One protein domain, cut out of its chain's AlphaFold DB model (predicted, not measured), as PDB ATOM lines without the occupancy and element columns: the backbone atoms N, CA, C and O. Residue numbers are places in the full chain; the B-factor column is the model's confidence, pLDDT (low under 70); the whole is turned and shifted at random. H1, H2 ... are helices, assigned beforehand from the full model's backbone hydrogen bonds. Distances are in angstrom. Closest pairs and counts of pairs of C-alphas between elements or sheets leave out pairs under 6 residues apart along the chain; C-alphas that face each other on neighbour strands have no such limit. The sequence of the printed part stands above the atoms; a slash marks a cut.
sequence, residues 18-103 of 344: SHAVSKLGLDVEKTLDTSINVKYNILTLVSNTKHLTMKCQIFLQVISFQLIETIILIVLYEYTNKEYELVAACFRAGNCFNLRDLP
ATOM      1  N   SER A  18     -12.187  96.792  30.205       47.31
ATOM      2  CA  SER A  18     -11.173  96.907  31.265       47.31
ATOM      3  C   SER A  18     -11.789  97.315  32.613       47.31
ATOM      4  O   SER A  18     -11.480  96.723  33.649       47.31
ATOM      5  N   HIS A  19     -12.736  98.259  32.602       53.16
ATOM      6  CA  HIS A  19     -13.439  98.700  33.805       53.16
ATOM      7  C   HIS A  19     -14.434  97.645  34.335       53.16
ATOM      8  O   HIS A  19     -14.634  97.534  35.548       53.16
ATOM      9  N   ALA A  20     -15.052  96.846  33.458       50.12
ATOM     10  CA  ALA A  20     -15.928  95.739  33.851       50.12
ATOM     11  C   ALA A  20     -15.148  94.581  34.502       50.12
ATOM     12  O   ALA A  20     -15.595  94.034  35.509       50.12
ATOM     13  N   VAL A  21     -13.956  94.261  33.986       48.38
ATOM     14  CA  VAL A  21     -13.070  93.223  34.542       48.38
ATOM     15  C   VAL A  21     -12.550  93.617  35.927       48.38
ATOM     16  O   VAL A  21     -12.562  92.798  36.843       48.38
ATOM     17  N   SER A  22     -12.193  94.889  36.128       47.22
ATOM     18  CA  SER A  22     -11.699  95.392  37.419       47.22
ATOM     19  C   SER A  22     -12.777  95.400  38.524       47.22
ATOM     20  O   SER A  22     -12.473  95.226  39.701       47.22
ATOM     21  N   LYS A  23     -14.064  95.525  38.157       50.31
ATOM     22  CA  LYS A  23     -15.204  95.502  39.097       50.31
ATOM     23  C   LYS A  23     -15.637  94.104  39.547       50.31
ATOM     24  O   LYS A  23     -16.349  93.999  40.542       50.31
ATOM     25  N   LEU A  24     -15.253  93.049  38.827       44.97
ATOM     26  CA  LEU A  24     -15.733  91.691  39.100       44.97
ATOM     27  C   LEU A  24     -14.982  90.974  40.227       44.97
ATOM     28  O   LEU A  24     -15.394  89.877  40.588       44.97
ATOM     29  N   GLY A  25     -13.926  91.571  40.802       42.53
ATOM     30  CA  GLY A  25     -13.197  90.974  41.929       42.53
ATOM     31  C   GLY A  25     -12.828  89.516  41.655       42.53
ATOM     32  O   GLY A  25     -13.047  88.652  42.501       42.53
ATOM     33  N   LEU A  26     -12.400  89.234  40.421       42.53
ATOM     34  CA  LEU A  26     -12.207  87.875  39.952       42.53
ATOM     35  C   LEU A  26     -11.059  87.247  40.736       42.53
ATOM     36  O   LEU A  26      -9.909  87.672  40.633       42.53
ATOM     37  N   ASP A  27     -11.409  86.241  41.535       50.78
ATOM     38  CA  ASP A  27     -10.468  85.293  42.116       50.78
ATOM     39  C   ASP A  27      -9.535  84.821  41.004       50.78
ATOM     40  O   ASP A  27      -9.997  84.233  40.022       50.78
ATOM     41  N   VAL A  28      -8.237  85.096  41.147       50.12
ATOM     42  CA  VAL A  28      -7.238  84.840  40.101       50.12
ATOM     43  C   VAL A  28      -7.288  83.376  39.646       50.12
ATOM     44  O   VAL A  28      -7.178  83.110  38.451       50.12
ATOM     45  N   GLU A  29      -7.584  82.448  40.564       47.50
ATOM     46  CA  GLU A  29      -7.822  81.024  40.286       47.50
ATOM     47  C   GLU A  29      -9.017  80.784  39.349       47.50
ATOM     48  O   GLU A  29      -8.887  80.060  38.365       47.50
ATOM     49  N   LYS A  30     -10.152  81.464  39.554       52.72
ATOM     50  CA  LYS A  30     -11.328  81.349  38.670       52.72
ATOM     51  C   LYS A  30     -11.085  81.979  37.302       52.72
ATOM     52  O   LYS A  30     -11.606  81.487  36.298       52.72
ATOM     53  N   THR A  31     -10.300  83.054  37.227       54.56
ATOM     54  CA  THR A  31      -9.849  83.620  35.942       54.56
ATOM     55  C   THR A  31      -8.854  82.730  35.221       54.56
ATOM     56  O   THR A  31      -8.891  82.661  33.995       54.56
ATOM     57  N   LEU A  32      -7.997  82.011  35.947       57.50
ATOM     58  CA  LEU A  32      -7.099  81.031  35.350       57.50
ATOM     59  C   LEU A  32      -7.901  79.853  34.786       57.50
ATOM     60  O   LEU A  32      -7.702  79.490  33.632       57.50
ATOM     61  N   ASP A  33      -8.872  79.337  35.540       60.44
ATOM     62  CA  ASP A  33      -9.742  78.240  35.103       60.44
ATOM     63  C   ASP A  33     -10.627  78.632  33.915       60.44
ATOM     64  O   ASP A  33     -10.800  77.860  32.968       60.44
ATOM     65  N   THR A  34     -11.162  79.856  33.909       65.06
ATOM     66  CA  THR A  34     -11.901  80.374  32.748       65.06
ATOM     67  C   THR A  34     -10.981  80.640  31.561       65.06
ATOM     68  O   THR A  34     -11.365  80.325  30.438       65.06
ATOM     69  N   SER A  35      -9.751  81.114  31.774       63.91
ATOM     70  CA  SER A  35      -8.745  81.268  30.715       63.91
ATOM     71  C   SER A  35      -8.350  79.920  30.106       63.91
ATOM     72  O   SER A  35      -8.324  79.780  28.884       63.91
ATOM     73  N   ILE A  36      -8.140  78.890  30.932       71.19
ATOM     74  CA  ILE A  36      -7.863  77.516  30.492       71.19
ATOM     75  C   ILE A  36      -9.049  76.962  29.694       71.19
ATOM     76  O   ILE A  36      -8.843  76.398  28.620       71.19
ATOM     77  N   ASN A  37     -10.288  77.187  30.146       69.81
ATOM     78  CA  ASN A  37     -11.492  76.785  29.412       69.81
ATOM     79  C   ASN A  37     -11.647  77.518  28.072       69.81
ATOM     80  O   ASN A  37     -11.966  76.899  27.059       69.81
ATOM     81  N   VAL A  38     -11.382  78.825  28.031       72.88
ATOM     82  CA  VAL A  38     -11.381  79.607  26.784       72.88
ATOM     83  C   VAL A  38     -10.298  79.089  25.837       72.88
ATOM     84  O   VAL A  38     -10.561  78.916  24.648       72.88
ATOM     85  N   LYS A  39      -9.114  78.746  26.354       67.81
ATOM     86  CA  LYS A  39      -8.016  78.145  25.587       67.81
ATOM     87  C   LYS A  39      -8.424  76.798  24.989       67.81
ATOM     88  O   LYS A  39      -8.197  76.577  23.801       67.81
ATOM     89  N   TYR A  40      -9.074  75.943  25.779       74.44
ATOM     90  CA  TYR A  40      -9.609  74.658  25.324       74.44
ATOM     91  C   TYR A  40     -10.669  74.850  24.238       74.44
ATOM     92  O   TYR A  40     -10.608  74.200  23.198       74.44
ATOM     93  N   ASN A  41     -11.586  75.798  24.420       74.06
ATOM     94  CA  ASN A  41     -12.628  76.093  23.441       74.06
ATOM     95  C   ASN A  41     -12.054  76.638  22.130       74.06
ATOM     96  O   ASN A  41     -12.466  76.187  21.066       74.06
ATOM     97  N   ILE A  42     -11.061  77.532  22.180       71.44
ATOM     98  CA  ILE A  42     -10.390  78.057  20.982       71.44
ATOM     99  C   ILE A  42      -9.617  76.943  20.262       71.44
ATOM    100  O   ILE A  42      -9.752  76.803  19.050       71.44
ATOM    101  N   LEU A  43      -8.869  76.104  20.987       69.12
ATOM    102  CA  LEU A  43      -8.173  74.941  20.413       69.12
ATOM    103  C   LEU A  43      -9.146  73.955  19.760       69.12
ATOM    104  O   LEU A  43      -8.875  73.448  18.673       69.12
ATOM    105  N   THR A  44     -10.297  73.722  20.387       73.94
ATOM    106  CA  THR A  44     -11.343  72.840  19.853       73.94
ATOM    107  C   THR A  44     -11.983  73.445  18.599       73.94
ATOM    108  O   THR A  44     -12.207  72.741  17.615       73.94
ATOM    109  N   LEU A  45     -12.206  74.763  18.581       70.19
ATOM    110  CA  LEU A  45     -12.745  75.488  17.426       70.19
ATOM    111  C   LEU A  45     -11.774  75.475  16.230       70.19
ATOM    112  O   LEU A  45     -12.190  75.274  15.088       70.19
ATOM    113  N   VAL A  46     -10.472  75.628  16.496       66.06
ATOM    114  CA  VAL A  46      -9.403  75.556  15.485       66.06
ATOM    115  C   VAL A  46      -9.228  74.125  14.965       66.06
ATOM    116  O   VAL A  46      -9.076  73.930  13.764       66.06
ATOM    117  N   SER A  47      -9.321  73.110  15.827       65.50
ATOM    118  CA  SER A  47      -9.208  71.699  15.421       65.50
ATOM    119  C   SER A  47     -10.383  71.234  14.543       65.50
ATOM    120  O   SER A  47     -10.219  70.407  13.643       65.50
ATOM    121  N   ASN A  48     -11.574  71.810  14.741       66.25
ATOM    122  CA  ASN A  48     -12.771  71.450  13.978       66.25
ATOM    123  C   ASN A  48     -12.816  72.042  12.556       66.25
ATOM    124  O   ASN A  48     -13.593  71.572  11.722       66.25
ATOM    125  N   THR A  49     -11.971  73.021  12.219       63.62
ATOM    126  CA  THR A  49     -11.943  73.636  10.880       63.62
ATOM    127  C   THR A  49     -10.948  72.931   9.950       63.62
ATOM    128  O   THR A  49      -9.916  73.471   9.566       63.62
ATOM    129  N   LYS A  50     -11.293  71.711   9.514       59.59
ATOM    130  CA  LYS A  50     -10.470  70.841   8.635       59.59
ATOM    131  C   LYS A  50     -10.132  71.404   7.238       59.59
ATOM    132  O   LYS A  50      -9.412  70.756   6.488       59.59
ATOM    133  N   HIS A  51     -10.642  72.582   6.875       58.31
ATOM    134  CA  HIS A  51     -10.500  73.171   5.536       58.31
ATOM    135  C   HIS A  51      -9.675  74.464   5.479       58.31
ATOM    136  O   HIS A  51      -9.571  75.075   4.413       58.31
ATOM    137  N   LEU A  52      -9.068  74.895   6.588       58.47
ATOM    138  CA  LEU A  52      -8.164  76.041   6.557       58.47
ATOM    139  C   LEU A  52      -6.850  75.658   5.858       58.47
ATOM    140  O   LEU A  52      -6.216  74.660   6.188       58.47
ATOM    141  N   THR A  53      -6.429  76.460   4.880       75.19
ATOM    142  CA  THR A  53      -5.149  76.265   4.185       75.19
ATOM    143  C   THR A  53      -3.985  76.291   5.184       75.19
ATOM    144  O   THR A  53      -4.006  77.070   6.137       75.19
ATOM    145  N   MET A  54      -2.939  75.481   4.955       74.81
ATOM    146  CA  MET A  54      -1.768  75.354   5.851       74.81
ATOM    147  C   MET A  54      -1.186  76.702   6.319       74.81
ATOM    148  O   MET A  54      -0.716  76.821   7.448       74.81
ATOM    149  N   LYS A  55      -1.267  77.748   5.484       74.62
ATOM    150  CA  LYS A  55      -0.819  79.106   5.831       74.62
ATOM    151  C   LYS A  55      -1.645  79.751   6.954       74.62
ATOM    152  O   LYS A  55      -1.065  80.386   7.830       74.62
ATOM    153  N   CYS A  56      -2.968  79.568   6.971       78.88
ATOM    154  CA  CYS A  56      -3.819  80.088   8.046       78.88
ATOM    155  C   CYS A  56      -3.571  79.364   9.376       78.88
ATOM    156  O   CYS A  56      -3.639  79.991  10.431       78.88
ATOM    157  N   GLN A  57      -3.237  78.072   9.338       77.50
ATOM    158  CA  GLN A  57      -2.958  77.300  10.549       77.50
ATOM    159  C   GLN A  57      -1.670  77.762  11.246       77.50
ATOM    160  O   GLN A  57      -1.670  77.949  12.460       77.50
ATOM    161  N   ILE A  58      -0.610  78.042  10.480       82.31
ATOM    162  CA  ILE A  58       0.640  78.602  11.023       82.31
ATOM    163  C   ILE A  58       0.389  79.990  11.633       82.31
ATOM    164  O   ILE A  58       0.857  80.276  12.733       82.31
ATOM    165  N   PHE A  59      -0.394  80.843  10.967       83.94
ATOM    166  CA  PHE A  59      -0.691  82.189  11.469       83.94
ATOM    167  C   PHE A  59      -1.490  82.167  12.783       83.94
ATOM    168  O   PHE A  59      -1.166  82.899  13.718       83.94
ATOM    169  N   LEU A  60      -2.484  81.279  12.897       80.69
ATOM    170  CA  LEU A  60      -3.234  81.076  14.141       80.69
ATOM    171  C   LEU A  60      -2.342  80.545  15.273       80.69
ATOM    172  O   LEU A  60      -2.476  80.989  16.415       80.69
ATOM    173  N   GLN A  61      -1.397  79.649  14.971       82.81
ATOM    174  CA  GLN A  61      -0.427  79.172  15.959       82.81
ATOM    175  C   GLN A  61       0.463  80.305  16.481       82.81
ATOM    176  O   GLN A  61       0.603  80.447  17.692       82.81
ATOM    177  N   VAL A  62       0.982  81.170  15.606       87.06
ATOM    178  CA  VAL A  62       1.803  82.319  16.026       87.06
ATOM    179  C   VAL A  62       1.002  83.299  16.889       87.06
ATOM    180  O   VAL A  62       1.469  83.696  17.954       87.06
ATOM    181  N   ILE A  63      -0.228  83.642  16.491       85.69
ATOM    182  CA  ILE A  63      -1.086  84.545  17.277       85.69
ATOM    183  C   ILE A  63      -1.405  83.952  18.650       85.69
ATOM    184  O   ILE A  63      -1.324  84.652  19.658       85.69
ATOM    185  N   SER A  64      -1.761  82.667  18.702       83.19
ATOM    186  CA  SER A  64      -2.063  82.004  19.973       83.19
ATOM    187  C   SER A  64      -0.846  81.941  20.895       83.19
ATOM    188  O   SER A  64      -1.000  82.175  22.091       83.19
ATOM    189  N   PHE A  65       0.359  81.715  20.363       86.38
ATOM    190  CA  PHE A  65       1.589  81.755  21.153       86.38
ATOM    191  C   PHE A  65       1.851  83.158  21.722       86.38
ATOM    192  O   PHE A  65       2.059  83.293  22.926       86.38
ATOM    193  N   GLN A  66       1.726  84.204  20.898       89.19
ATOM    194  CA  GLN A  66       1.930  85.589  21.335       89.19
ATOM    195  C   GLN A  66       0.922  86.017  22.416       89.19
ATOM    196  O   GLN A  66       1.271  86.715  23.370       89.19
ATOM    197  N   LEU A  67      -0.336  85.581  22.286       84.81
ATOM    198  CA  LEU A  67      -1.382  85.810  23.285       84.81
ATOM    199  C   LEU A  67      -1.069  85.096  24.601       84.81
ATOM    200  O   LEU A  67      -1.264  85.662  25.672       84.81
ATOM    201  N   ILE A  68      -0.563  83.864  24.538       85.56
ATOM    202  CA  ILE A  68      -0.178  83.112  25.735       85.56
ATOM    203  C   ILE A  68       0.975  83.813  26.451       85.56
ATOM    204  O   ILE A  68       0.903  83.994  27.662       85.56
ATOM    205  N   GLU A  69       2.003  84.240  25.721       89.19
ATOM    206  CA  GLU A  69       3.154  84.935  26.298       89.19
ATOM    207  C   GLU A  69       2.750  86.261  26.960       89.19
ATOM    208  O   GLU A  69       3.137  86.530  28.096       89.19
ATOM    209  N   THR A  70       1.895  87.054  26.305       86.88
ATOM    210  CA  THR A  70       1.384  88.309  26.885       86.88
ATOM    211  C   THR A  70       0.506  88.074  28.112       86.88
ATOM    212  O   THR A  70       0.653  88.793  29.097       86.88
ATOM    213  N   ILE A  71      -0.356  87.053  28.113       86.19
ATOM    214  CA  ILE A  71      -1.156  86.691  29.296       86.19
ATOM    215  C   ILE A  71      -0.252  86.234  30.444       86.19
ATOM    216  O   ILE A  71      -0.439  86.678  31.573       86.19
ATOM    217  N   ILE A  72       0.743  85.386  30.170       86.56
ATOM    218  CA  ILE A  72       1.699  84.913  31.179       86.56
ATOM    219  C   ILE A  72       2.455  86.095  31.790       86.56
ATOM    220  O   ILE A  72       2.543  86.181  33.012       86.56
ATOM    221  N   LEU A  73       2.936  87.032  30.966       87.06
ATOM    222  CA  LEU A  73       3.623  88.237  31.432       87.06
ATOM    223  C   LEU A  73       2.727  89.114  32.308       87.06
ATOM    224  O   LEU A  73       3.169  89.545  33.367       87.06
ATOM    225  N   ILE A  74       1.475  89.351  31.905       83.12
ATOM    226  CA  ILE A  74       0.532  90.167  32.684       83.12
ATOM    227  C   ILE A  74       0.218  89.496  34.025       83.12
ATOM    228  O   ILE A  74       0.291  90.148  35.064       83.12
ATOM    229  N   VAL A  75      -0.068  88.191  34.021       81.81
ATOM    230  CA  VAL A  75      -0.410  87.444  35.240       81.81
ATOM    231  C   VAL A  75       0.782  87.371  36.194       81.81
ATOM    232  O   VAL A  75       0.622  87.618  37.386       81.81
ATOM    233  N   LEU A  76       1.991  87.088  35.695       79.25
ATOM    234  CA  LEU A  76       3.211  87.087  36.515       79.25
ATOM    235  C   LEU A  76       3.529  88.477  37.065       79.25
ATOM    236  O   LEU A  76       3.950  88.596  38.219       79.25
ATOM    237  N   TYR A  77       3.322  89.520  36.259       79.44
ATOM    238  CA  TYR A  77       3.547  90.900  36.670       79.44
ATOM    239  C   TYR A  77       2.584  91.314  37.784       79.44
ATOM    240  O   TYR A  77       3.020  91.895  38.775       79.44
ATOM    241  N   GLU A  78       1.295  90.983  37.670       77.62
ATOM    242  CA  GLU A  78       0.336  91.233  38.749       77.62
ATOM    243  C   GLU A  78       0.690  90.447  40.011       77.62
ATOM    244  O   GLU A  78       0.636  91.002  41.105       77.62
ATOM    245  N   TYR A  79       1.097  89.181  39.887       76.44
ATOM    246  CA  TYR A  79       1.381  88.347  41.057       76.44
ATOM    247  C   TYR A  79       2.599  88.838  41.846       76.44
ATOM    248  O   TYR A  79       2.545  88.967  43.067       76.44
ATOM    249  N   THR A  80       3.689  89.148  41.144       75.69
ATOM    250  CA  THR A  80       4.950  89.559  41.778       75.69
ATOM    251  C   THR A  80       4.887  90.982  42.328       75.69
ATOM    252  O   THR A  80       5.372  91.233  43.432       75.69
ATOM    253  N   ASN A  81       4.239  91.912  41.619       85.38
ATOM    254  CA  ASN A  81       4.149  93.292  42.093       85.38
ATOM    255  C   ASN A  81       3.113  93.482  43.193       85.38
ATOM    256  O   ASN A  81       3.304  94.343  44.046       85.38
ATOM    257  N   LYS A  82       2.050  92.674  43.235       85.00
ATOM    258  CA  LYS A  82       1.023  92.810  44.272       85.00
ATOM    259  C   LYS A  82       1.578  92.569  45.675       85.00
ATOM    260  O   LYS A  82       1.214  93.293  46.598       85.00
ATOM    261  N   GLU A  83       2.481  91.604  45.852       84.38
ATOM    262  CA  GLU A  83       3.157  91.409  47.142       84.38
ATOM    263  C   GLU A  83       4.049  92.591  47.503       84.38
ATOM    264  O   GLU A  83       3.996  93.085  48.629       84.38
ATOM    265  N   TYR A  84       4.822  93.083  46.536       88.94
ATOM    266  CA  TYR A  84       5.673  94.249  46.737       88.94
ATOM    267  C   TYR A  84       4.859  95.489  47.132       88.94
ATOM    268  O   TYR A  84       5.216  96.189  48.080       88.94
ATOM    269  N   GLU A  85       3.734  95.734  46.462       89.50
ATOM    270  CA  GLU A  85       2.824  96.834  46.773       89.50
ATOM    271  C   GLU A  85       2.194  96.687  48.159       89.50
ATOM    272  O   GLU A  85       2.106  97.681  48.877       89.50
ATOM    273  N   LEU A  86       1.812  95.473  48.574       87.56
ATOM    274  CA  LEU A  86       1.290  95.206  49.919       87.56
ATOM    275  C   LEU A  86       2.343  95.460  51.002       87.56
ATOM    276  O   LEU A  86       2.044  96.086  52.021       87.56
ATOM    277  N   VAL A  87       3.583  95.029  50.775       87.25
ATOM    278  CA  VAL A  87       4.691  95.304  51.695       87.25
ATOM    279  C   VAL A  87       4.950  96.810  51.757       87.25
ATOM    280  O   VAL A  87       4.957  97.381  52.844       87.25
ATOM    281  N   ALA A  88       5.069  97.490  50.613       90.44
ATOM    282  CA  ALA A  88       5.270  98.938  50.552       90.44
ATOM    283  C   ALA A  88       4.118  99.719  51.213       90.44
ATOM    284  O   ALA A  88       4.343 100.725  51.889       90.44
ATOM    285  N   ALA A  89       2.887  99.238  51.057       88.06
ATOM    286  CA  ALA A  89       1.688  99.786  51.673       88.06
ATOM    287  C   ALA A  89       1.734  99.735  53.209       88.06
ATOM    288  O   ALA A  89       1.236 100.674  53.831       88.06
ATOM    289  N   CYS A  90       2.354  98.715  53.814       86.62
ATOM    290  CA  CYS A  90       2.522  98.606  55.270       86.62
ATOM    291  C   CYS A  90       3.482  99.660  55.850       86.62
ATOM    292  O   CYS A  90       3.385 100.001  57.026       86.62
ATOM    293  N   PHE A  91       4.404 100.188  55.038       88.12
ATOM    294  CA  PHE A  91       5.353 101.226  55.458       88.12
ATOM    295  C   PHE A  91       4.859 102.654  55.185       88.12
ATOM    296  O   PHE A  91       5.487 103.617  55.625       88.12
ATOM    297  N   ARG A  92       3.743 102.829  54.465       88.31
ATOM    298  CA  ARG A  92       3.164 104.157  54.221       88.31
ATOM    299  C   ARG A  92       2.351 104.619  55.429       88.31
ATOM    300  O   ARG A  92       1.417 103.946  55.860       88.31
ATOM    301  N   ALA A  93       2.666 105.811  55.932       78.44
ATOM    302  CA  ALA A  93       1.883 106.457  56.980       78.44
ATOM    303  C   ALA A  93       0.434 106.701  56.514       78.44
ATOM    304  O   ALA A  93       0.201 107.122  55.382       78.44
ATOM    305  N   GLY A  94      -0.536 106.440  57.393       75.38
ATOM    306  CA  GLY A  94      -1.965 106.615  57.102       75.38
ATOM    307  C   GLY A  94      -2.638 105.421  56.420       75.38
ATOM    308  O   GLY A  94      -3.816 105.514  56.084       75.38
ATOM    309  N   ASN A  95      -1.928 104.306  56.235       77.12
ATOM    310  CA  ASN A  95      -2.526 103.074  55.740       77.12
ATOM    311  C   ASN A  95      -3.019 102.176  56.886       77.12
ATOM    312  O   ASN A  95      -2.510 102.230  58.001       77.12
ATOM    313  N   CYS A  96      -4.019 101.341  56.612       65.75
ATOM    314  CA  CYS A  96      -4.662 100.475  57.608       65.75
ATOM    315  C   CYS A  96      -3.989  99.100  57.784       65.75
ATOM    316  O   CYS A  96      -4.462  98.282  58.575       65.75
ATOM    317  N   PHE A  97      -2.892  98.836  57.070       77.56
ATOM    318  CA  PHE A  97      -2.120  97.605  57.207       77.56
ATOM    319  C   PHE A  97      -1.050  97.770  58.287       77.56
ATOM    320  O   PHE A  97      -0.141  98.586  58.146       77.56
ATOM    321  N   ASN A  98      -1.155  96.997  59.371       81.19
ATOM    322  CA  ASN A  98      -0.150  97.022  60.426       81.19
ATOM    323  C   ASN A  98       1.041  96.145  60.040       81.19
ATOM    324  O   ASN A  98       0.868  94.990  59.662       81.19
ATOM    325  N   LEU A  99       2.253  96.642  60.288       85.69
ATOM    326  CA  LEU A  99       3.491  95.855  60.220       85.69
ATOM    327  C   LEU A  99       3.436  94.565  61.050       85.69
ATOM    328  O   LEU A  99       4.048  93.570  60.684       85.69
ATOM    329  N   ARG A 100       2.661  94.568  62.140       85.62
ATOM    330  CA  ARG A 100       2.431  93.394  62.993       85.62
ATOM    331  C   ARG A 100       1.723  92.239  62.274       85.62
ATOM    332  O   ARG A 100       1.792  91.111  62.740       85.62
ATOM    333  N   ASP A 101       1.003  92.528  61.196       84.31
ATOM    334  CA  ASP A 101       0.235  91.532  60.452       84.31
ATOM    335  C   ASP A 101       1.044  90.860  59.331       84.31
ATOM    336  O   ASP A 101       0.526  89.959  58.670       84.31
ATOM    337  N   LEU A 102       2.288  91.294  59.095       88.25
ATOM    338  CA  LEU A 102       3.190  90.642  58.148       88.25
ATOM    339  C   LEU A 102       3.772  89.355  58.757       88.25
ATOM    340  O   LEU A 102       4.016  89.305  59.962       88.25
ATOM    341  N   PRO A 103       4.016  88.314  57.943       91.81
ATOM    342  CA  PRO A 103       4.717  87.123  58.404       91.81
ATOM    343  C   PRO A 103       6.177  87.450  58.754       91.81
ATOM    344  O   PRO A 103       6.810  88.261  58.077       91.81
TER     345      PRO A 103
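AT A GLANCE: This is residues 18 to 103 of the 344 residues of an uncharacterized protein of Oxytricha trifallax (UniProt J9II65). One long helix, H3, makes the length of a rod, and the shorter H2 runs back alongside its first part with a gap between them. Little H1 sticks out to the side at the other end of H2, and residues 92 to 103 form a loop and tail beyond H3. The printed part has 86 residues, with three named helices in the order H1, H2, H3 and no named strand: all helix. It is extended, with a radius of gyration of the C-alphas of 19.5 A and spans of 62 by 25 by 21 A.

HOW THE PARTS SIT: H3, residues 54 to 91, and H2, residues 28 to 48, are near each other, with 13 pairs of C-alphas within 10 A, the closest 8.3 A apart. H1, residues 18 to 23, is apart from both. Every O i to N i+4 pair is within hydrogen-bond range in H1 and H2, and 31 of 34 in H3.

IN THESE COORDINATES: H3 is 56.4 A long, from C-alpha 54 at (-1.768, 75.354, 5.851) to C-alpha 91 at (5.353, 101.226, 55.458). H2 is 29.9 A long, H1 8.9 A.

THE WHOLE: The printed part has no cut. Both links are tight. Mean pLDDT of the printed part is 73.5; residues 18 to 35 are among those under 70.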